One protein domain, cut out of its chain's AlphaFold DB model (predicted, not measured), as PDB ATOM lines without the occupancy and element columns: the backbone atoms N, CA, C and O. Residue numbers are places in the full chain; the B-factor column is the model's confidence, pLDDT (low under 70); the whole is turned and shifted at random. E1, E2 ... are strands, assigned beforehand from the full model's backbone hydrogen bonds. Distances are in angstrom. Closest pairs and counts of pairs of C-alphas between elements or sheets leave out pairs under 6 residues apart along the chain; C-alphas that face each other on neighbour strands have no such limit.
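What this domain is: This is residues 218 to 267 of the 267 residues of an uncharacterized protein of Rhodopila globiformis (UniProt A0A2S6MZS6). One antiparallel sheet of four strands is curled like part of a barrel, with a long hairpin, E3 and E4, making most of its length and two short strands, E1 and E2, side by side near the start of E3. A short pairing ties residues 221 to 222, before E1, to E4. The printed part has 50 residues, with four named strands, E1 to E4, in that order both along the chain and across the sheet, and no named helix. The class is all strand, though under half of the residues, 21 of 50, are in named elements. The whole is compact, with a radius of gyration of the C-alphas of 10.2 A and spans of 28 by 24 by 19 A.

How they stand to each other: E3, residues 248 to 255, and E4, residues 258 to 264, are an antiparallel hairpin at 148 degrees, with N 253 and O 260 within hydrogen-bond range at 2.8 A. E2, residues 240 to 242, is the antiparallel neighbour of E3 at 132 degrees, and N 240 and O 250 are 2.8 A apart. E1, residues 229 to 231, is the antiparallel neighbour of E2 at 155 degrees, with N 230 and O 241 at 2.9 A. The four strands form a meander, each the antiparallel neighbour of the one before. The edge strands E1 and E4 are apart. From edge to edge the strands' lines turn by 77 degrees and the way across the sheet by 100 degrees. Residues 221 to 222 pair antiparallel with residues 261 to 262 of E4.

Where its parts are: E1 begins at C-alpha 229 (348.593, 455.232, 445.226). E3 measures 21.6 A from first to last C-alpha and ends at C-alpha 255 (355.065, 454.405, 465.094). E4 measures 18.7 A and ends at C-alpha 264 (360.635, 458.768, 449.949). E1 and E2 measure 6.9 A and 6.5 A.

The domain as a whole: The C-alphas of Gly 246 and Ala 256 are the two farthest apart, 29.0 A. The printed part has no cut and ends at Pro 267, the chain's last residue. The links E2 to E3 and E3 to E4 are tight, and E1 to E2 is short. Mean pLDDT of the printed part is 75.5; residues 218 to 220, 244 to 246 and 255 to 258 are under 70.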
ATOM      1  N   ALA A 218     359.641 467.065 451.000       49.53
ATOM      2  CA  ALA A 218     360.582 466.023 451.358       49.53
ATOM      3  C   ALA A 218     360.407 465.616 452.837       49.53
ATOM      4  O   ALA A 218     360.606 466.436 453.729       49.53
ATOM      5  N   GLY A 219     359.981 464.374 453.103       52.16
ATOM      6  CA  GLY A 219     359.700 463.889 454.463       52.16
ATOM      7  C   GLY A 219     358.247 463.994 454.957       52.16
ATOM      8  O   GLY A 219     357.992 463.702 456.129       52.16
ATOM      9  N   ALA A 220     357.283 464.350 454.102       59.75
ATOM     10  CA  ALA A 220     355.860 464.297 454.441       59.75
ATOM     11  C   ALA A 220     355.441 462.895 454.924       59.75
ATOM     12  O   ALA A 220     355.882 461.872 454.390       59.75
ATOM     13  N   SER A 221     354.589 462.857 455.947       71.50
ATOM     14  CA  SER A 221     354.073 461.628 456.553       71.50
ATOM     15  C   SER A 221     352.549 461.602 456.474       71.50
ATOM     16  O   SER A 221     351.893 462.599 456.762       71.50
ATOM     17  N   PHE A 222     351.992 460.452 456.109       71.81
ATOM     18  CA  PHE A 222     350.569 460.241 455.886       71.81
ATOM     19  C   PHE A 222     350.064 459.128 456.803       71.81
ATOM     20  O   PHE A 222     350.614 458.028 456.809       71.81
ATOM     21  N   ALA A 223     348.998 459.393 457.561       74.81
ATOM     22  CA  ALA A 223     348.384 458.393 458.442       74.81
ATOM     23  C   ALA A 223     347.709 457.250 457.663       74.81
ATOM     24  O   ALA A 223     347.590 456.135 458.158       74.81
ATOM     25  N   ALA A 224     347.288 457.523 456.429       79.06
ATOM     26  CA  ALA A 224     346.711 456.548 455.520       79.06
ATOM     27  C   ALA A 224     347.287 456.751 454.121       79.06
ATOM     28  O   ALA A 224     347.773 457.832 453.789       79.06
ATOM     29  N   LEU A 225     347.220 455.706 453.300       77.12
ATOM     30  CA  LEU A 225     347.670 455.783 451.922       77.12
ATOM     31  C   LEU A 225     346.738 456.731 451.138       77.12
ATOM     32  O   LEU A 225     345.530 456.481 451.110       77.12
ATOM     33  N   PRO A 226     347.256 457.801 450.507       74.44
ATOM     34  CA  PRO A 226     346.436 458.678 449.682       74.44
ATOM     35  C   PRO A 226     345.746 457.919 448.539       74.44
ATOM     36  O   PRO A 226     346.258 456.923 448.016       74.44
ATOM     37  N   GLY A 227     344.568 458.397 448.132       73.06
ATOM     38  CA  GLY A 227     343.843 457.826 446.999       73.06
ATOM     39  C   GLY A 227     344.663 457.910 445.706       73.06
ATOM     40  O   GLY A 227     345.277 458.934 445.421       73.06
ATOM     41  N   GLY A 228     344.675 456.831 444.920       75.81
ATOM     42  CA  GLY A 228     345.441 456.765 443.667       75.81
ATOM     43  C   GLY A 228     346.899 456.313 443.821       75.81
ATOM     44  O   GLY A 228     347.636 456.303 442.836       75.81
ATOM     45  N   CYS A 229     347.317 455.907 445.021       82.62
ATOM     46  CA  CYS A 229     348.593 455.232 445.226       82.62
ATOM     47  C   CYS A 229     348.470 453.722 444.985       82.62
ATOM     48  O   CYS A 229     347.602 453.058 445.553       82.62
ATOM     49  N   ALA A 230     349.363 453.166 444.169       88.38
ATOM     50  CA  ALA A 230     349.400 451.745 443.836       88.38
ATOM     51  C   ALA A 230     350.575 451.041 444.522       88.38
ATOM     52  O   ALA A 230     351.689 451.566 444.545       88.38
ATOM     53  N   TYR A 231     350.337 449.836 445.044       91.25
ATOM     54  CA  TYR A 231     351.389 448.986 445.602       91.25
ATOM     55  C   TYR A 231     352.399 448.590 444.516       91.25
ATOM     56  O   TYR A 231     352.022 448.101 443.453       91.25
ATOM     57  N   SER A 232     353.682 448.823 444.776       86.88
ATOM     58  CA  SER A 232     354.768 448.676 443.806       86.88
ATOM     59  C   SER A 232     356.060 448.258 444.521       86.88
ATOM     60  O   SER A 232     356.952 449.081 444.719       86.88
ATOM     61  N   PRO A 233     356.178 446.991 444.955       86.50
ATOM     62  CA  PRO A 233     357.328 446.529 445.727       86.50
ATOM     63  C   PRO A 233     358.640 446.628 444.928       86.50
ATOM     64  O   PRO A 233     358.654 446.491 443.700       86.50
ATOM     65  N   ARG A 234     359.760 446.853 445.626       84.38
ATOM     66  CA  ARG A 234     361.124 446.860 445.063       84.38
ATOM     67  C   ARG A 234     362.063 446.099 445.984       84.38
ATOM     68  O   ARG A 234     362.130 446.396 447.170       84.38
ATOM     69  N   GLY A 235     362.758 445.093 445.452       83.00
ATOM     70  CA  GLY A 235     363.725 444.309 446.231       83.00
ATOM     71  C   GLY A 235     363.139 443.618 447.470       83.00
ATOM     72  O   GLY A 235     363.845 443.445 448.454       83.00
ATOM     73  N   GLY A 236     361.846 443.272 447.456       79.88
ATOM     74  CA  GLY A 236     361.140 442.713 448.620       79.88
ATOM     75  C   GLY A 236     360.641 443.754 449.629       79.88
ATOM     76  O   GLY A 236     359.859 443.413 450.514       79.88
ATOM     77  N   THR A 237     361.010 445.026 449.467       80.12
ATOM     78  CA  THR A 237     360.519 446.129 450.296       80.12
ATOM     79  C   THR A 237     359.194 446.662 449.739       80.12
ATOM     80  O   THR A 237     359.085 446.918 448.530       80.12
ATOM     81  N   PRO A 238     358.160 446.829 450.583       84.44
ATOM     82  CA  PRO A 238     356.888 447.403 450.164       84.44
ATOM     83  C   PRO A 238     357.035 448.902 449.871       84.44
ATOM     84  O   PRO A 238     357.383 449.675 450.757       84.44
ATOM     85  N   TYR A 239     356.703 449.320 448.651       88.50
ATOM     86  CA  TYR A 239     356.574 450.730 448.275       88.50
ATOM     87  C   TYR A 239     355.230 450.984 447.602       88.50
ATOM     88  O   TYR A 239     354.582 450.055 447.113       88.50
ATOM     89  N   TYR A 240     354.826 452.250 447.551       89.00
ATOM     90  CA  TYR A 240     353.607 452.691 446.885       89.00
ATOM     91  C   TYR A 240     353.903 453.891 445.996       89.00
ATOM     92  O   TYR A 240     354.543 454.843 446.434       89.00
ATOM     93  N   TYR A 241     353.429 453.852 444.756       87.00
ATOM     94  CA  TYR A 241     353.604 454.936 443.796       87.00
ATOM     95  C   TYR A 241     352.294 455.697 443.609       87.00
ATOM     96  O   TYR A 241     351.277 455.100 443.254       87.00
ATOM     97  N   CYS A 242     352.320 457.007 443.837       81.62
ATOM     98  CA  CYS A 242     351.150 457.880 443.803       81.62
ATOM     99  C   CYS A 242     351.160 458.734 442.530       81.62
ATOM    100  O   CYS A 242     351.702 459.841 442.504       81.62
ATOM    101  N   SER A 243     350.558 458.217 441.456       71.94
ATOM    102  CA  SER A 243     350.526 458.893 440.150       71.94
ATOM    103  C   SER A 243     349.577 460.097 440.118       71.94
ATOM    104  O   SER A 243     349.851 461.070 439.423       71.94
ATOM    105  N   GLY A 244     348.493 460.063 440.901       62.47
ATOM    106  CA  GLY A 244     347.453 461.100 440.916       62.47
ATOM    107  C   GLY A 244     347.828 462.412 441.617       62.47
ATOM    108  O   GLY A 244     347.049 463.357 441.577       62.47
ATOM    109  N   SER A 245     348.994 462.488 442.263       55.44
ATOM    110  CA  SER A 245     349.367 463.610 443.141       55.44
ATOM    111  C   SER A 245     350.754 464.187 442.831       55.44
ATOM    112  O   SER A 245     351.436 464.680 443.723       55.44
ATOM    113  N   GLY A 246     351.184 464.116 441.568       59.59
ATOM    114  CA  GLY A 246     352.473 464.664 441.125       59.59
ATOM    115  C   GLY A 246     353.622 463.654 441.065       59.59
ATOM    116  O   GLY A 246     354.755 464.062 440.844       59.59
ATOM    117  N   GLY A 247     353.340 462.354 441.211       71.44
ATOM    118  CA  GLY A 247     354.323 461.285 441.012       71.44
ATOM    119  C   GLY A 247     355.363 461.221 442.127       71.44
ATOM    120  O   GLY A 247     356.499 461.653 441.957       71.44
ATOM    121  N   TYR A 248     354.988 460.647 443.269       76.50
ATOM    122  CA  TYR A 248     355.911 460.408 444.382       76.50
ATOM    123  C   TYR A 248     355.783 458.990 444.934       76.50
ATOM    124  O   TYR A 248     354.806 458.276 444.679       76.50
ATOM    125  N   TRP A 249     356.799 458.591 445.695       83.19
ATOM    126  CA  TRP A 249     356.903 457.275 446.305       83.19
ATOM    127  C   TRP A 249     356.651 457.351 447.802       83.19
ATOM    128  O   TRP A 249     357.111 458.271 448.476       83.19
ATOM    129  N   LEU A 250     355.933 456.361 448.320       84.50
ATOM    130  CA  LEU A 250     355.685 456.180 449.739       84.50
ATOM    131  C   LEU A 250     356.259 454.844 450.209       84.50
ATOM    132  O   LEU A 250     356.111 453.822 449.536       84.50
ATOM    133  N   SER A 251     356.854 454.846 451.397       85.25
ATOM    134  CA  SER A 251     357.232 453.638 452.134       85.25
ATOM    135  C   SER A 251     356.399 453.542 453.413       85.25
ATOM    136  O   SER A 251     356.229 454.563 454.089       85.25
ATOM    137  N   PRO A 252     355.900 452.350 453.787       86.00
ATOM    138  CA  PRO A 252     355.282 452.148 455.087       86.00
ATOM    139  C   PRO A 252     356.324 452.285 456.203       86.00
ATOM    140  O   PRO A 252     357.495 451.935 456.036       86.00
ATOM    141  N   ALA A 253     355.884 452.787 457.348       76.88
ATOM    142  CA  ALA A 253     356.642 452.927 458.580       76.88
ATOM    143  C   ALA A 253     355.708 452.702 459.781       76.88
ATOM    144  O   ALA A 253     354.499 452.903 459.683       76.88
ATOM    145  N   TYR A 254     356.261 452.285 460.919       78.31
ATOM    146  CA  TYR A 254     355.493 452.012 462.138       78.31
ATOM    147  C   TYR A 254     355.880 452.984 463.247       78.31
ATOM    148  O   TYR A 254     357.051 453.335 463.399       78.31
ATOM    149  N   GLY A 255     354.886 453.479 463.980       67.38
ATOM    150  CA  GLY A 255     355.065 454.405 465.094       67.38
ATOM    151  C   GLY A 255     354.074 454.123 466.217       67.38
ATOM    152  O   GLY A 255     353.314 453.159 466.156       67.38
ATOM    153  N   ALA A 256     354.051 454.991 467.231       48.19
ATOM    154  CA  ALA A 256     353.188 454.828 468.407       48.19
ATOM    155  C   ALA A 256     351.687 454.711 468.066       48.19
ATOM    156  O   ALA A 256     350.942 454.067 468.794       48.19
ATOM    157  N   ASN A 257     351.263 455.279 466.931       52.41
ATOM    158  CA  ASN A 257     349.877 455.252 466.451       52.41
ATOM    159  C   ASN A 257     349.627 454.194 465.354       52.41
ATOM    160  O   ASN A 257     348.605 454.244 464.675       52.41
ATOM    161  N   GLY A 258     350.554 453.252 465.155       67.56
ATOM    162  CA  GLY A 258     350.441 452.191 464.152       67.56
ATOM    163  C   GLY A 258     351.140 452.504 462.826       67.56
ATOM    164  O   GLY A 258     352.184 453.159 462.794       67.56
ATOM    165  N   LEU A 259     350.599 451.953 461.736       81.38
ATOM    166  CA  LEU A 259     351.139 452.084 460.382       81.38
ATOM    167  C   LEU A 259     350.905 453.495 459.834       81.38
ATOM    168  O   LEU A 259     349.792 454.008 459.880       81.38
ATOM    169  N   TYR A 260     351.941 454.084 459.252       78.25
ATOM    170  CA  TYR A 260     351.877 455.334 458.504       78.25
ATOM    171  C   TYR A 260     352.803 455.255 457.282       78.25
ATOM    172  O   TYR A 260     353.595 454.324 457.148       78.25
ATOM    173  N   TYR A 261     352.706 456.214 456.368       82.25
ATOM    174  CA  TYR A 261     353.447 456.224 455.109       82.25
ATOM    175  C   TYR A 261     354.307 457.473 455.015       82.25
ATOM    176  O   TYR A 261     353.821 458.577 455.240       82.25
ATOM    177  N   ARG A 262     355.583 457.321 454.671       79.00
ATOM    178  CA  ARG A 262     356.500 458.446 454.471       79.00
ATOM    179  C   ARG A 262     356.781 458.623 452.994       79.00
ATOM    180  O   ARG A 262     357.065 457.635 452.316       79.00
ATOM    181  N   ALA A 263     356.755 459.864 452.523       80.56
ATOM    182  CA  ALA A 263     357.304 460.201 451.221       80.56
ATOM    183  C   ALA A 263     358.792 459.862 451.200       80.56
ATOM    184  O   ALA A 263     359.532 460.256 452.099       80.56
ATOM    185  N   VAL A 264     359.236 459.145 450.175       75.38
ATOM    186  CA  VAL A 264     360.635 458.768 449.949       75.38
ATOM    187  C   VAL A 264     361.050 459.108 448.522       75.38
ATOM    188  O   VAL A 264     360.205 459.299 447.645       75.38
ATOM    189  N   ALA A 265     362.360 459.181 448.291       73.44
ATOM    190  CA  ALA A 265     362.889 459.175 446.935       73.44
ATOM    191  C   ALA A 265     362.466 457.889 446.203       73.44
ATOM    192  O   ALA A 265     362.127 456.888 446.841       73.44
ATOM    193  N   ALA A 266     362.491 457.917 444.869       75.06
ATOM    194  CA  ALA A 266     362.216 456.717 444.089       75.06
ATOM    195  C   ALA A 266     363.183 455.581 444.485       75.06
ATOM    196  O   ALA A 266     364.392 455.825 444.511       75.06
ATOM    197  N   PRO A 267     362.657 454.389 444.817       70.44
ATOM    198  CA  PRO A 267     363.448 453.207 445.147       70.44
ATOM    199  C   PRO A 267     364.133 452.568 443.935       70.44
ATOM    200  O   PRO A 267     363.627 452.729 442.797       70.44
TER     201      PRO A 267